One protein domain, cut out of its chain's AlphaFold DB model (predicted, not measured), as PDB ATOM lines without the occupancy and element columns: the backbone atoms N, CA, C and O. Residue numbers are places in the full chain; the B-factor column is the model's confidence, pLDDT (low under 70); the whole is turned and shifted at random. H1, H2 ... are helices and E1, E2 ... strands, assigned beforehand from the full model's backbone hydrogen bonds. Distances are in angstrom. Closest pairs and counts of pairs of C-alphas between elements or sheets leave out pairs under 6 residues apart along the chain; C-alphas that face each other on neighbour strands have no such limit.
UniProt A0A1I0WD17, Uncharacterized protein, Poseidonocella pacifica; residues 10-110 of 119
ATOM      1  N   LYS A  10     177.274 161.467 128.204       90.94
ATOM      2  CA  LYS A  10     177.125 162.720 127.441       90.94
ATOM      3  C   LYS A  10     178.234 162.916 126.416       90.94
ATOM      4  O   LYS A  10     177.994 163.465 125.340       90.94
ATOM      5  N   LYS A  11     179.464 162.513 126.743       92.31
ATOM      6  CA  LYS A  11     180.584 162.532 125.793       92.31
ATOM      7  C   LYS A  11     180.361 161.506 124.680       92.31
ATOM      8  O   LYS A  11     180.605 161.842 123.524       92.31
ATOM      9  N   ALA A  12     179.854 160.315 125.007       92.06
ATOM     10  CA  ALA A  12     179.487 159.298 124.020       92.06
ATOM     11  C   ALA A  12     178.360 159.786 123.093       92.06
ATOM     12  O   ALA A  12     178.524 159.765 121.874       92.06
ATOM     13  N   GLU A  13     177.280 160.341 123.650       94.38
ATOM     14  CA  GLU A  13     176.184 160.967 122.896       94.38
ATOM     15  C   GLU A  13     176.691 162.060 121.946       94.38
ATOM     16  O   GLU A  13     176.250 162.162 120.801       94.38
ATOM     17  N   LEU A  14     177.627 162.899 122.406       95.00
ATOM     18  CA  LEU A  14     178.197 163.963 121.585       95.00
ATOM     19  C   LEU A  14     179.039 163.410 120.429       95.00
ATOM     20  O   LEU A  14     178.961 163.944 119.323       95.00
ATOM     21  N   LEU A  15     179.824 162.358 120.669       95.44
ATOM     22  CA  LEU A  15     180.619 161.696 119.632       95.44
ATOM     23  C   LEU A  15     179.727 161.004 118.598       95.44
ATOM     24  O   LEU A  15     179.958 161.175 117.406       95.44
ATOM     25  N   LEU A  16     178.678 160.301 119.035       95.62
ATOM     26  CA  LEU A  16     177.686 159.695 118.141       95.62
ATOM     27  C   LEU A  16     176.982 160.761 117.294       95.62
ATOM     28  O   LEU A  16     176.862 160.607 116.082       95.62
ATOM     29  N   ARG A  17     176.599 161.895 117.895       97.00
ATOM     30  CA  ARG A  17     176.007 163.023 117.159       97.00
ATOM     31  C   ARG A  17     176.968 163.635 116.138       97.00
ATOM     32  O   ARG A  17     176.544 164.008 115.048       97.00
ATOM     33  N   ALA A  18     178.247 163.764 116.486       97.00
ATOM     34  CA  ALA A  18     179.266 164.253 115.561       97.00
ATOM     35  C   ALA A  18     179.466 163.284 114.386       97.00
ATOM     36  O   ALA A  18     179.540 163.722 113.245       97.00
ATOM     37  N   ALA A  19     179.454 161.982 114.651       96.81
ATOM     38  CA  ALA A  19     179.566 160.964 113.619       96.81
ATOM     39  C   ALA A  19     178.348 160.950 112.673       96.81
ATOM     40  O   ALA A  19     178.509 160.929 111.458       96.81
ATOM     41  N   LEU A  20     177.129 161.098 113.209       96.69
ATOM     42  CA  LEU A  20     175.916 161.287 112.398       96.69
ATOM     43  C   LEU A  20     176.000 162.532 111.495       96.69
ATOM     44  O   LEU A  20     175.497 162.533 110.373       96.69
ATOM     45  N   LEU A  21     176.638 163.607 111.970       96.12
ATOM     46  CA  LEU A  21     176.885 164.810 111.171       96.12
ATOM     47  C   LEU A  21     177.896 164.582 110.041       96.12
ATOM     48  O   LEU A  21     177.767 165.229 108.999       96.12
ATOM     49  N   ASP A  22     178.873 163.699 110.242       96.31
ATOM     50  CA  ASP A  22     179.842 163.309 109.216       96.31
ATOM     51  C   ASP A  22     179.189 162.420 108.139       96.31
ATOM     52  O   ASP A  22     179.473 162.585 106.951       96.31
ATOM     53  N   ASP A  23     178.244 161.556 108.525       95.69
ATOM     54  CA  ASP A  23     177.437 160.741 107.601       95.69
ATOM     55  C   ASP A  23     176.425 161.581 106.779       95.69
ATOM     56  O   ASP A  23     175.981 161.185 105.687       95.69
ATOM     57  N   ALA A  24     176.057 162.769 107.268       94.69
ATOM     58  CA  ALA A  24     175.091 163.652 106.624       94.69
ATOM     59  C   ALA A  24     175.642 164.323 105.346       94.69
ATOM     60  O   ALA A  24     176.611 165.087 105.340       94.69
ATOM     61  N   SER A  25     174.948 164.102 104.233       93.31
ATOM     62  CA  SER A  25     175.286 164.563 102.883       93.31
ATOM     63  C   SER A  25     174.612 165.884 102.501       93.31
ATOM     64  O   SER A  25     175.106 166.602 101.629       93.31
ATOM     65  N   ASN A  26     173.503 166.239 103.150       90.94
ATOM     66  CA  ASN A  26     172.734 167.450 102.863       90.94
ATOM     67  C   ASN A  26     172.267 168.145 104.156       90.94
ATOM     68  O   ASN A  26     172.618 167.749 105.266       90.94
ATOM     69  N   VAL A  27     171.553 169.262 104.020       90.31
ATOM     70  CA  VAL A  27     171.099 170.051 105.171       90.31
ATOM     71  C   VAL A  27     169.975 169.358 105.952       90.31
ATOM     72  O   VAL A  27     169.971 169.474 107.174       90.31
ATOM     73  N   GLU A  28     169.076 168.629 105.287       89.06
ATOM     74  CA  GLU A  28     168.013 167.838 105.935       89.06
ATOM     75  C   GLU A  28     168.610 166.786 106.876       89.06
ATOM     76  O   GLU A  28     168.345 166.804 108.076       89.06
ATOM     77  N   GLU A  29     169.529 165.974 106.363       91.69
ATOM     78  CA  GLU A  29     170.209 164.934 107.133       91.69
ATOM     79  C   GLU A  29     171.023 165.526 108.291       91.69
ATOM     80  O   GLU A  29     171.049 164.973 109.388       91.69
ATOM     81  N   ARG A  30     171.646 166.700 108.094       92.38
ATOM     82  CA  ARG A  30     172.333 167.400 109.191       92.38
ATOM     83  C   ARG A  30     171.368 167.867 110.265       92.38
ATOM     84  O   ARG A  30     171.734 167.846 111.435       92.38
ATOM     85  N   PHE A  31     170.168 168.313 109.900       90.50
ATOM     86  CA  PHE A  31     169.158 168.630 110.900       90.50
ATOM     87  C   PHE A  31     168.708 167.380 111.636       90.50
ATOM     88  O   PHE A  31     168.675 167.443 112.859       90.50
ATOM     89  N   ALA A  32     168.489 166.265 110.935       90.88
ATOM     90  CA  ALA A  32     168.167 164.987 111.563       90.88
ATOM     91  C   ALA A  32     169.245 164.574 112.579       90.88
ATOM     92  O   ALA A  32     168.927 164.276 113.724       90.88
ATOM     93  N   ALA A  33     170.525 164.644 112.202       93.75
ATOM     94  CA  ALA A  33     171.644 164.348 113.093       93.75
ATOM     95  C   ALA A  33     171.691 165.292 114.310       93.75
ATOM     96  O   ALA A  33     171.897 164.855 115.442       93.75
ATOM     97  N   LEU A  34     171.477 166.597 114.106       92.06
ATOM     98  CA  LEU A  34     171.464 167.582 115.194       92.06
ATOM     99  C   LEU A  34     170.303 167.372 116.164       92.06
ATOM    100  O   LEU A  34     170.479 167.577 117.366       92.06
ATOM    101  N   SER A  35     169.135 167.002 115.646       90.62
ATOM    102  CA  SER A  35     167.927 166.785 116.432       90.62
ATOM    103  C   SER A  35     167.750 165.356 116.924       90.62
ATOM    104  O   SER A  35     166.793 165.110 117.651       90.62
ATOM    105  N   ALA A  36     168.645 164.440 116.545       92.12
ATOM    106  CA  ALA A  36     168.590 163.045 116.946       92.12
ATOM    107  C   ALA A  36     168.500 162.928 118.470       92.12
ATOM    108  O   ALA A  36     169.315 163.511 119.211       92.12
ATOM    109  N   GLU A  37     167.517 162.158 118.927       93.25
ATOM    110  CA  GLU A  37     167.444 161.736 120.318       93.25
ATOM    111  C   GLU A  37     168.460 160.613 120.493       93.25
ATOM    112  O   GLU A  37     168.371 159.582 119.834       93.25
ATOM    113  N   ILE A  38     169.469 160.855 121.326       94.38
ATOM    114  CA  ILE A  38     170.542 159.902 121.602       94.38
ATOM    115  C   ILE A  38     170.562 159.714 123.106       94.38
ATOM    116  O   ILE A  38     170.684 160.699 123.837       94.38
ATOM    117  N   ASN A  39     170.424 158.472 123.546       93.56
ATOM    118  CA  ASN A  39     170.542 158.083 124.940       93.56
ATOM    119  C   ASN A  39     171.549 156.940 125.020       93.56
ATOM    120  O   ASN A  39     171.404 155.954 124.305       93.56
ATOM    121  N   VAL A  40     172.581 157.104 125.840       91.06
ATOM    122  CA  VAL A  40     173.582 156.064 126.090       91.06
ATOM    123  C   VAL A  40     173.424 155.625 127.533       91.06
ATOM    124  O   VAL A  40     173.496 156.463 128.438       91.06
ATOM    125  N   ASP A  41     173.203 154.334 127.741       85.56
ATOM    126  CA  ASP A  41     173.129 153.761 129.077       85.56
ATOM    127  C   ASP A  41     174.484 153.214 129.551       85.56
ATOM    128  O   ASP A  41     175.485 153.191 128.828       85.56
ATOM    129  N   ASP A  42     174.524 152.824 130.825       77.12
ATOM    130  CA  ASP A  42     175.713 152.240 131.448       77.12
ATOM    131  C   ASP A  42     175.880 150.742 131.106       77.12
ATOM    132  O   ASP A  42     176.905 150.149 131.459       77.12
ATOM    133  N   ASP A  43     174.892 150.130 130.441       76.75
ATOM    134  CA  ASP A  43     174.840 148.698 130.121       76.75
ATOM    135  C   ASP A  43     175.466 148.373 128.752       76.75
ATOM    136  O   ASP A  43     175.669 147.202 128.424       76.75
ATOM    137  N   GLY A  44     175.890 149.400 128.013       80.25
ATOM    138  CA  GLY A  44     176.601 149.255 126.746       80.25
ATOM    139  C   GLY A  44     175.708 149.437 125.525       80.25
ATOM    140  O   GLY A  44     176.129 149.086 124.425       80.25
ATOM    141  N   ASP A  45     174.522 150.019 125.695       89.56
ATOM    142  CA  ASP A  45     173.589 150.257 124.606       89.56
ATOM    143  C   ASP A  45     173.416 151.764 124.354       89.56
ATOM    144  O   ASP A  45     173.447 152.616 125.250       89.56
ATOM    145  N   ALA A  46     173.265 152.111 123.080       93.25
ATOM    146  CA  ALA A  46     172.966 153.455 122.619       93.25
ATOM    147  C   ALA A  46     171.662 153.435 121.827       93.25
ATOM    148  O   ALA A  46     171.590 152.876 120.736       93.25
ATOM    149  N   TRP A  47     170.636 154.096 122.342       95.19
ATOM    150  CA  TRP A  47     169.390 154.288 121.619       95.19
ATOM    151  C   TRP A  47     169.459 155.575 120.800       95.19
ATOM    152  O   TRP A  47     169.684 156.655 121.357       95.19
ATOM    153  N   ILE A  48     169.272 155.464 119.482       95.12
ATOM    154  CA  ILE A  48     169.277 156.599 118.555       95.12
ATOM    155  C   ILE A  48     167.954 156.641 117.795       95.12
ATOM    156  O   ILE A  48     167.654 155.734 117.019       95.12
ATOM    157  N   ALA A  49     167.195 157.725 117.964       93.81
ATOM    158  CA  ALA A  49     166.008 158.001 117.163       93.81
ATOM    159  C   ALA A  49     166.250 159.138 116.166       93.81
ATOM    160  O   ALA A  49     166.573 160.269 116.550       93.81
ATOM    161  N   LEU A  50     166.061 158.832 114.881       91.94
ATOM    162  CA  LEU A  50     166.158 159.784 113.774       91.94
ATOM    163  C   LEU A  50     164.772 160.134 113.231       91.94
ATOM    164  O   LEU A  50     163.848 159.322 113.267       91.94
ATOM    165  N   ASP A  51     164.631 161.361 112.734       90.31
ATOM    166  CA  ASP A  51     163.398 161.795 112.080       90.31
ATOM    167  C   ASP A  51     163.341 161.238 110.651       90.31
ATOM    168  O   ASP A  51     164.203 161.553 109.826       90.31
ATOM    169  N   MET A  52     162.322 160.426 110.365       88.19
ATOM    170  CA  MET A  52     162.140 159.770 109.066       88.19
ATOM    171  C   MET A  52     161.880 160.744 107.907       88.19
ATOM    172  O   MET A  52     162.107 160.387 106.753       88.19
ATOM    173  N   ASP A  53     161.431 161.971 108.192       85.81
ATOM    174  CA  ASP A  53     161.228 163.006 107.173       85.81
ATOM    175  C   ASP A  53     162.546 163.708 106.786       85.81
ATOM    176  O   ASP A  53     162.604 164.404 105.772       85.81
ATOM    177  N   LEU A  54     163.604 163.549 107.592       88.00
ATOM    178  CA  LEU A  54     164.897 164.223 107.419       88.00
ATOM    179  C   LEU A  54     166.054 163.256 107.133       88.00
ATOM    180  O   LEU A  54     167.038 163.650 106.502       88.00
ATOM    181  N   TRP A  55     165.963 162.013 107.608       90.56
ATOM    182  CA  TRP A  55     166.955 160.968 107.386       90.56
ATOM    183  C   TRP A  55     166.334 159.801 106.605       90.56
ATOM    184  O   TRP A  55     165.372 159.205 107.089       90.56
ATOM    185  N   PRO A  56     166.864 159.440 105.421       89.56
ATOM    186  CA  PRO A  56     166.316 158.336 104.635       89.56
ATOM    187  C   PRO A  56     166.371 156.998 105.389       89.56
ATOM    188  O   PRO A  56     167.408 156.651 105.953       89.56
ATOM    189  N   GLU A  57     165.284 156.218 105.355       86.81
ATOM    190  CA  GLU A  57     165.194 154.906 106.028       86.81
ATOM    191  C   GLU A  57     166.258 153.898 105.563       86.81
ATOM    192  O   GLU A  57     166.672 153.032 106.329       86.81
ATOM    193  N   ASP A  58     166.709 154.001 104.314       88.25
ATOM    194  CA  ASP A  58     167.709 153.120 103.710       88.25
ATOM    195  C   ASP A  58     169.150 153.632 103.863       88.25
ATOM    196  O   ASP A  58     170.096 152.978 103.410       88.25
ATOM    197  N   LYS A  59     169.347 154.796 104.496       91.00
ATOM    198  CA  LYS A  59     170.668 155.398 104.663       91.00
ATOM    199  C   LYS A  59     171.369 154.873 105.913       91.00
ATOM    200  O   LYS A  59     171.001 155.188 107.041       91.00
ATOM    201  N   GLU A  60     172.473 154.169 105.683       91.38
ATOM    202  CA  GLU A  60     173.410 153.740 106.725       91.38
ATOM    203  C   GLU A  60     174.174 154.932 107.337       91.38
ATOM    204  O   GLU A  60     174.618 155.832 106.617       91.38
ATOM    205  N   ALA A  61     174.395 154.892 108.656       93.62
ATOM    206  CA  ALA A  61     175.232 155.836 109.403       93.62
ATOM    207  C   ALA A  61     176.555 155.166 109.814       93.62
ATOM    208  O   ALA A  61     176.734 154.696 110.941       93.62
ATOM    209  N   ARG A  62     177.473 155.039 108.849       95.25
ATOM    210  CA  ARG A  62     178.685 154.219 108.993       95.25
ATOM    211  C   ARG A  62     179.671 154.800 109.991       95.25
ATOM    212  O   ARG A  62     180.302 154.032 110.718       95.25
ATOM    213  N   GLU A  63     179.816 156.120 110.027       96.19
ATOM    214  CA  GLU A  63     180.675 156.775 111.009       96.19
ATOM    215  C   GLU A  63     180.081 156.623 112.414       96.19
ATOM    216  O   GLU A  63     180.809 156.302 113.359       96.19
ATOM    217  N   ALA A  64     178.757 156.760 112.563       94.94
ATOM    218  CA  ALA A  64     178.090 156.538 113.849       94.94
ATOM    219  C   ALA A  64     178.292 155.102 114.362       94.94
ATOM    220  O   ALA A  64     178.679 154.905 115.517       94.94
ATOM    221  N   GLU A  65     178.137 154.100 113.494       95.56
ATOM    222  CA  GLU A  65     178.441 152.705 113.829       95.56
ATOM    223  C   GLU A  65     179.915 152.482 114.191       95.56
ATOM    224  O   GLU A  65     180.229 151.678 115.074       95.56
ATOM    225  N   ALA A  66     180.840 153.141 113.489       96.50
ATOM    226  CA  ALA A  66     182.265 153.018 113.762       96.50
ATOM    227  C   ALA A  66     182.606 153.567 115.153       96.50
ATOM    228  O   ALA A  66     183.317 152.905 115.913       96.50
ATOM    229  N   ILE A  67     182.056 154.729 115.514       94.88
ATOM    230  CA  ILE A  67     182.214 155.312 116.847       94.88
ATOM    231  C   ILE A  67     181.581 154.427 117.920       94.88
ATOM    232  O   ILE A  67     182.245 154.155 118.920       94.88
ATOM    233  N   ALA A  68     180.365 153.913 117.714       93.31
ATOM    234  CA  ALA A  68     179.740 152.997 118.668       93.31
ATOM    235  C   ALA A  68     180.616 151.762 118.927       93.31
ATOM    236  O   ALA A  68     180.915 151.448 120.077       93.31
ATOM    237  N   LYS A  69     181.172 151.145 117.875       93.88
ATOM    238  CA  LYS A  69     182.118 150.021 118.010       93.88
ATOM    239  C   LYS A  69     183.381 150.394 118.791       93.88
ATOM    240  O   LYS A  69     183.877 149.576 119.561       93.88
ATOM    241  N   MET A  70     183.913 151.607 118.613       93.31
ATOM    242  CA  MET A  70     185.071 152.092 119.380       93.31
ATOM    243  C   MET A  70     184.742 152.362 120.853       93.31
ATOM    244  O   MET A  70     185.634 152.279 121.694       93.31
ATOM    245  N   LEU A  71     183.482 152.681 121.151       90.38
ATOM    246  CA  LEU A  71     182.958 152.889 122.500       90.38
ATOM    247  C   LEU A  71     182.399 151.603 123.131       90.38
ATOM    248  O   LEU A  71     181.959 151.652 124.274       90.38
ATOM    249  N   TRP A  72     182.456 150.472 122.417       91.12
ATOM    250  CA  TRP A  72     181.852 149.193 122.811       91.12
ATOM    251  C   TRP A  72     180.342 149.286 123.064       91.12
ATOM    252  O   TRP A  72     179.834 148.609 123.952       91.12
ATOM    253  N   LEU A  73     179.658 150.115 122.272       92.25
ATOM    254  CA  LEU A  73     178.214 150.299 122.308       92.25
ATOM    255  C   LEU A  73     177.532 149.528 121.172       92.25
ATOM    256  O   LEU A  73     178.032 149.524 120.040       92.25
ATOM    257  N   GLU A  74     176.377 148.932 121.450       93.06
ATOM    258  CA  GLU A  74     175.427 148.491 120.425       93.06
ATOM    259  C   GLU A  74     174.411 149.612 120.162       93.06
ATOM    260  O   GLU A  74     173.924 150.243 121.094       93.06
ATOM    261  N   ILE A  75     174.132 149.919 118.888       94.19
ATOM    262  CA  ILE A  75     173.141 150.947 118.549       94.19
ATOM    263  C   ILE A  75     171.786 150.282 118.324       94.19
ATOM    264  O   ILE A  75     171.640 149.491 117.389       94.19
ATOM    265  N   ASP A  76     170.793 150.676 119.117       94.69
ATOM    266  CA  ASP A  76     169.383 150.426 118.832       94.69
ATOM    267  C   ASP A  76     168.803 151.602 118.034       94.69
ATOM    268  O   ASP A  76     168.707 152.735 118.522       94.69
ATOM    269  N   TRP A  77     168.456 151.335 116.775       93.50
ATOM    270  CA  TRP A  77     167.938 152.337 115.850       93.50
ATOM    271  C   TRP A  77     166.419 152.420 115.931       93.50
ATOM    272  O   TRP A  77     165.705 151.437 115.734       93.50
ATOM    273  N   SER A  78     165.921 153.636 116.110       92.88
ATOM    274  CA  SER A  78     164.501 153.949 116.049       92.88
ATOM    275  C   SER A  78     164.233 155.073 115.055       92.88
ATOM    276  O   SER A  78     165.096 155.901 114.759       92.88
ATOM    277  N   MET A  79     163.003 155.115 114.553       89.88
ATOM    278  CA  MET A  79     162.514 156.193 113.705       89.88
ATOM    279  C   MET A  79     161.387 156.917 114.424       89.88
ATOM    280  O   MET A  79     160.481 156.296 114.986       89.88
ATOM    281  N   THR A  80     161.441 158.240 114.395       87.00
ATOM    282  CA  THR A  80     160.377 159.108 114.886       87.00
ATOM    283  C   THR A  80     159.818 159.939 113.740       87.00
ATOM    284  O   THR A  80     160.499 160.203 112.752       87.00
ATOM    285  N   SER A  81     158.559 160.339 113.871       75.06
ATOM    286  CA  SER A  81     157.922 161.302 112.979       75.06
ATOM    287  C   SER A  81     157.528 162.518 113.808       75.06
ATOM    288  O   SER A  81     156.776 162.380 114.780       75.06
ATOM    289  N   GLY A  82     157.991 163.706 113.436       66.00
ATOM    290  CA  GLY A  82     157.640 164.945 114.119       66.00
ATOM    291  C   GLY A  82     157.524 166.110 113.147       66.00
ATOM    292  O   GLY A  82     158.214 166.179 112.142       66.00
ATOM    293  N   THR A  83     156.683 167.102 113.458       56.59
ATOM    294  CA  THR A  83     156.750 168.406 112.777       56.59
ATOM    295  C   THR A  83     157.961 169.176 113.292       56.59
ATOM    296  O   THR A  83     157.821 170.128 114.064       56.59
ATOM    297  N   PHE A  84     159.165 168.744 112.913       60.53
ATOM    298  CA  PHE A  84     160.359 169.536 113.159       60.53
ATOM    299  C   PHE A  84     160.226 170.872 112.415       60.53
ATOM    300  O   PHE A  84     159.769 170.900 111.269       60.53
ATOM    301  N   PRO A  85     160.629 172.006 113.020       59.47
ATOM    302  CA  PRO A  85     160.439 173.345 112.446       59.47
ATOM    303  C   PRO A  85     161.160 173.568 111.105       59.47
ATOM    304  O   PRO A  85     161.007 174.630 110.506       59.47
ATOM    305  N   PHE A  86     161.937 172.584 110.646       61.47
ATOM    306  CA  PHE A  86     162.703 172.590 109.406       61.47
ATOM    307  C   PHE A  86     162.334 171.440 108.455       61.47
ATOM    308  O   PHE A  86     162.999 171.284 107.437       61.47
ATOM    309  N   ALA A  87     161.283 170.665 108.745       59.12
ATOM    310  CA  ALA A  87     160.749 169.636 107.851       59.12
ATOM    311  C   ALA A  87     159.958 170.283 106.698       59.12
ATOM    312  O   ALA A  87     158.770 170.035 106.517       59.12
ATOM    313  N   TRP A  88     160.598 171.196 105.957       71.81
ATOM    314  CA  TRP A  88     160.072 171.725 104.701       71.81
ATOM    315  C   TRP A  88     160.424 170.732 103.598       71.81
ATOM    316  O   TRP A  88     161.554 170.772 103.102       71.81
ATOM    317  N   PRO A  89     159.493 169.831 103.232       64.00
ATOM    318  CA  PRO A  89     159.857 168.598 102.555       64.00
ATOM    319  C   PRO A  89     160.540 168.881 101.221       64.00
ATOM    320  O   PRO A  89     160.013 169.617 100.380       64.00
ATOM    321  N   GLY A  90     161.722 168.295 101.041       69.50
ATOM    322  CA  GLY A  90     162.486 168.326  99.802       69.50
ATOM    323  C   GLY A  90     163.362 169.560  99.604       69.50
ATOM    324  O   GLY A  90     164.168 169.555  98.681       69.50
ATOM    325  N   ILE A  91     163.274 170.612 100.427       77.38
ATOM    326  CA  ILE A  91     164.118 171.808 100.238       77.38
ATOM    327  C   ILE A  91     165.550 171.565 100.736       77.38
ATOM    328  O   ILE A  91     166.514 172.001 100.099       77.38
ATOM    329  N   GLY A  92     165.716 170.892 101.874       75.06
ATOM    330  CA  GLY A  92     167.028 170.631 102.467       75.06
ATOM    331  C   GLY A  92     167.801 169.503 101.789       75.06
ATOM    332  O   GLY A  92     169.031 169.523 101.849       75.06
ATOM    333  N   ALA A  93     167.128 168.615 101.049       81.81
ATOM    334  CA  ALA A  93     167.760 167.599 100.206       81.81
ATOM    335  C   ALA A  93     168.617 168.193  99.070       81.81
ATOM    336  O   ALA A  93     169.538 167.548  98.568       81.81
ATOM    337  N   HIS A  94     168.338 169.429  98.637       83.50
ATOM    338  CA  HIS A  94     168.957 170.031  97.449       83.50
ATOM    339  C   HIS A  94     170.288 170.748  97.696       83.50
ATOM    340  O   HIS A  94     170.893 171.275  96.759       83.50
ATOM    341  N   THR A  95     170.743 170.833  98.944       86.38
ATOM    342  CA  THR A  95     171.924 171.624  99.289       86.38
ATOM    343  C   THR A  95     172.614 171.092 100.532       86.38
ATOM    344  O   THR A  95     171.982 170.652 101.485       86.38
ATOM    345  N   ASP A  96     173.936 171.215 100.553       85.62
ATOM    346  CA  ASP A  96     174.779 170.950 101.711       85.62
ATOM    347  C   ASP A  96     175.141 172.242 102.469       85.62
ATOM    348  O   ASP A  96     175.883 172.197 103.449       85.62
ATOM    349  N   LYS A  97     174.664 173.415 102.037       88.00
ATOM    350  CA  LYS A  97     174.914 174.696 102.713       88.00
ATOM    351  C   LYS A  97     173.641 175.243 103.338       88.00
ATOM    352  O   LYS A  97     172.687 175.562 102.629       88.00
ATOM    353  N   THR A  98     173.673 175.485 104.648       87.62
ATOM    354  CA  THR A  98     172.563 176.090 105.407       87.62
ATOM    355  C   THR A  98     172.162 177.462 104.859       87.62
ATOM    356  O   THR A  98     170.987 177.807 104.849       87.62
ATOM    357  N   THR A  99     173.116 178.247 104.347       87.75
ATOM    358  CA  THR A  99     172.826 179.550 103.726       87.75
ATOM    359  C   THR A  99     172.046 179.418 102.421       87.75
ATOM    360  O   THR A  99     171.177 180.244 102.155       87.75
ATOM    361  N   ALA A 100     172.337 178.404 101.604       86.06
ATOM    362  CA  ALA A 100     171.577 178.122 100.390       86.06
ATOM    363  C   ALA A 100     170.204 177.529 100.729       86.06
ATOM    364  O   ALA A 100     169.212 177.986 100.173       86.06
ATOM    365  N   TYR A 101     170.134 176.629 101.714       86.44
ATOM    366  CA  TYR A 101     168.870 176.099 102.230       86.44
ATOM    367  C   TYR A 101     167.946 177.225 102.691       86.44
ATOM    368  O   TYR A 101     166.826 177.355 102.212       86.44
ATOM    369  N   PHE A 102     168.439 178.117 103.554       86.19
ATOM    370  CA  PHE A 102     167.621 179.206 104.071       86.19
ATOM    371  C   PHE A 102     167.206 180.195 102.973       86.19
ATOM    372  O   PHE A 102     166.097 180.718 103.011       86.19
ATOM    373  N   LYS A 103     168.045 180.420 101.951       86.62
ATOM    374  CA  LYS A 103     167.637 181.190 100.763       86.62
ATOM    375  C   LYS A 103     166.481 180.520 100.021       86.62
ATOM    376  O   LYS A 103     165.523 181.212  99.703       86.62
ATOM    377  N   MET A 104     166.547 179.208  99.796       84.50
ATOM    378  CA  MET A 104     165.477 178.447  99.141       84.50
ATOM    379  C   MET A 104     164.181 178.482  99.958       84.50
ATOM    380  O   MET A 104     163.116 178.719  99.399       84.50
ATOM    381  N   VAL A 105     164.267 178.351 101.286       84.38
ATOM    382  CA  VAL A 105     163.117 178.520 102.192       84.38
ATOM    383  C   VAL A 105     162.524 179.927 102.059       84.38
ATOM    384  O   VAL A 105     161.320 180.078 101.870       84.38
ATOM    385  N   LEU A 106     163.354 180.975 102.101       84.75
ATOM    386  CA  LEU A 106     162.887 182.352 101.919       84.75
ATOM    387  C   LEU A 106     162.259 182.581 100.537       84.75
ATOM    388  O   LEU A 106     161.336 183.381 100.420       84.75
ATOM    389  N   GLU A 107     162.741 181.927  99.485       83.56
ATOM    390  CA  GLU A 107     162.149 182.010  98.147       83.56
ATOM    391  C   GLU A 107     160.803 181.281  98.071       83.56
ATOM    392  O   GLU A 107     159.839 181.852  97.562       83.56
ATOM    393  N   ALA A 108     160.710 180.077  98.641       79.50
ATOM    394  CA  ALA A 108     159.493 179.271  98.662       79.50
ATOM    395  C   ALA A 108     158.363 179.913  99.487       79.50
ATOM    396  O   ALA A 108     157.205 179.887  99.073       79.50
ATOM    397  N   TYR A 109     158.691 180.536 100.623       72.94
ATOM    398  CA  TYR A 109     157.717 181.118 101.560       72.94
ATOM    399  C   TYR A 109     157.570 182.644 101.448       72.94
ATOM    400  O   TYR A 109     156.970 183.280 102.313       72.94
ATOM    401  N   GLY A 110     158.097 183.242 100.374       64.88
ATOM    402  CA  GLY A 110     157.921 184.661 100.071       64.88
ATOM    403  C   GLY A 110     158.581 185.578 101.100       64.88
ATOM    404  O   GLY A 110     157.884 186.251 101.847       64.88
TER     405      GLY A 110
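What this domain is: This is residues 10 to 110 of the 119 residues of an uncharacterized protein of Poseidonocella pacifica (UniProt A0A1I0WD17). A small three-stranded sheet has the helices H1, H2 and H3 packed over one of its faces, in two layers, and no named helix over the other; a fourth helix, H4, lies beyond one end, after a long link, and draws out the length. The printed part has 101 residues with four named helices and three named strands, in the order H1 H2 E1 E2 H3 E3 H4. The sheet runs E1 E2 E3 and is mixed, and the class is mixed, helices and strands. The whole is compact, with a radius of gyration of the C-alphas of 14.3 A, and spans 50 by 25 by 22 A.

Where its parts are: In the sheet, E1 is residues 37 to 40, 10.2 A from first to last C-alpha; E2 is residues 45 to 51, 19.8 A; E3 is residues 74 to 80, 19.2 A. H1, residues 10 to 23, is 19.9 A long and begins at C-alpha 10, (177.125, 162.720, 127.441). H2 is residues 27 to 35, 12.1 A, and H3 is residues 62 to 70, 12.4 A. H4, residues 98 to 108, is 15.0 A long and ends at C-alpha 108, (159.493, 179.271, 98.662).

How they stand to each other: E2 is the inner strand. E1 and E2 form a hairpin, antiparallel at 177 degrees, with N 47 and O 39 at 2.8 A, within hydrogen-bond range. E2 and E3 are parallel at 25 degrees, with N 46 and O 74 at 2.8 A, within that range; with H3 between them they form a strand-helix-strand unit, two parallel neighbour strands joined through a helix, and its crossover is right-handed. H1 is on the sheet at a height of 10.0 A, over E1 and E2, slantwise to the strands at 46 degrees to E1 on the local plane. H1 and H3 touch, closest at the C-alphas of Ala 19 and Ala 64, 4.7 A, at a shallow tilt of 30 degrees, opposite ways. H1 and H2, a helical hairpin, touch through residues 17 to 21 of H1 alone, closest at the C-alphas of Leu 20 and Ala 33, 5.3 A. H2 is on the sheet, its closest C-alphas to E2 being those of Ala 32 and Asp 51, 5.8 A. H3 is on the sheet too, and is apart from H2. H4 is not on the sheet; H2 and H4 are close but not clearly touching, with the C-alphas of Val 27 and Thr 98 closest at 6.2 A. In H1, H2, H3 and H4 every O i to N i+4 pair is within hydrogen-bond range.

The domain as a whole: The two C-alphas farthest apart, those of Asp 43 and Gly 110, are 49.8 A apart. The printed part has no cut. The link from E3 to H4, residues 81 to 97, is long. The mean pLDDT of the printed part is 87.4, and residues 82 to 87, 89 to 90 and 110 are under 70.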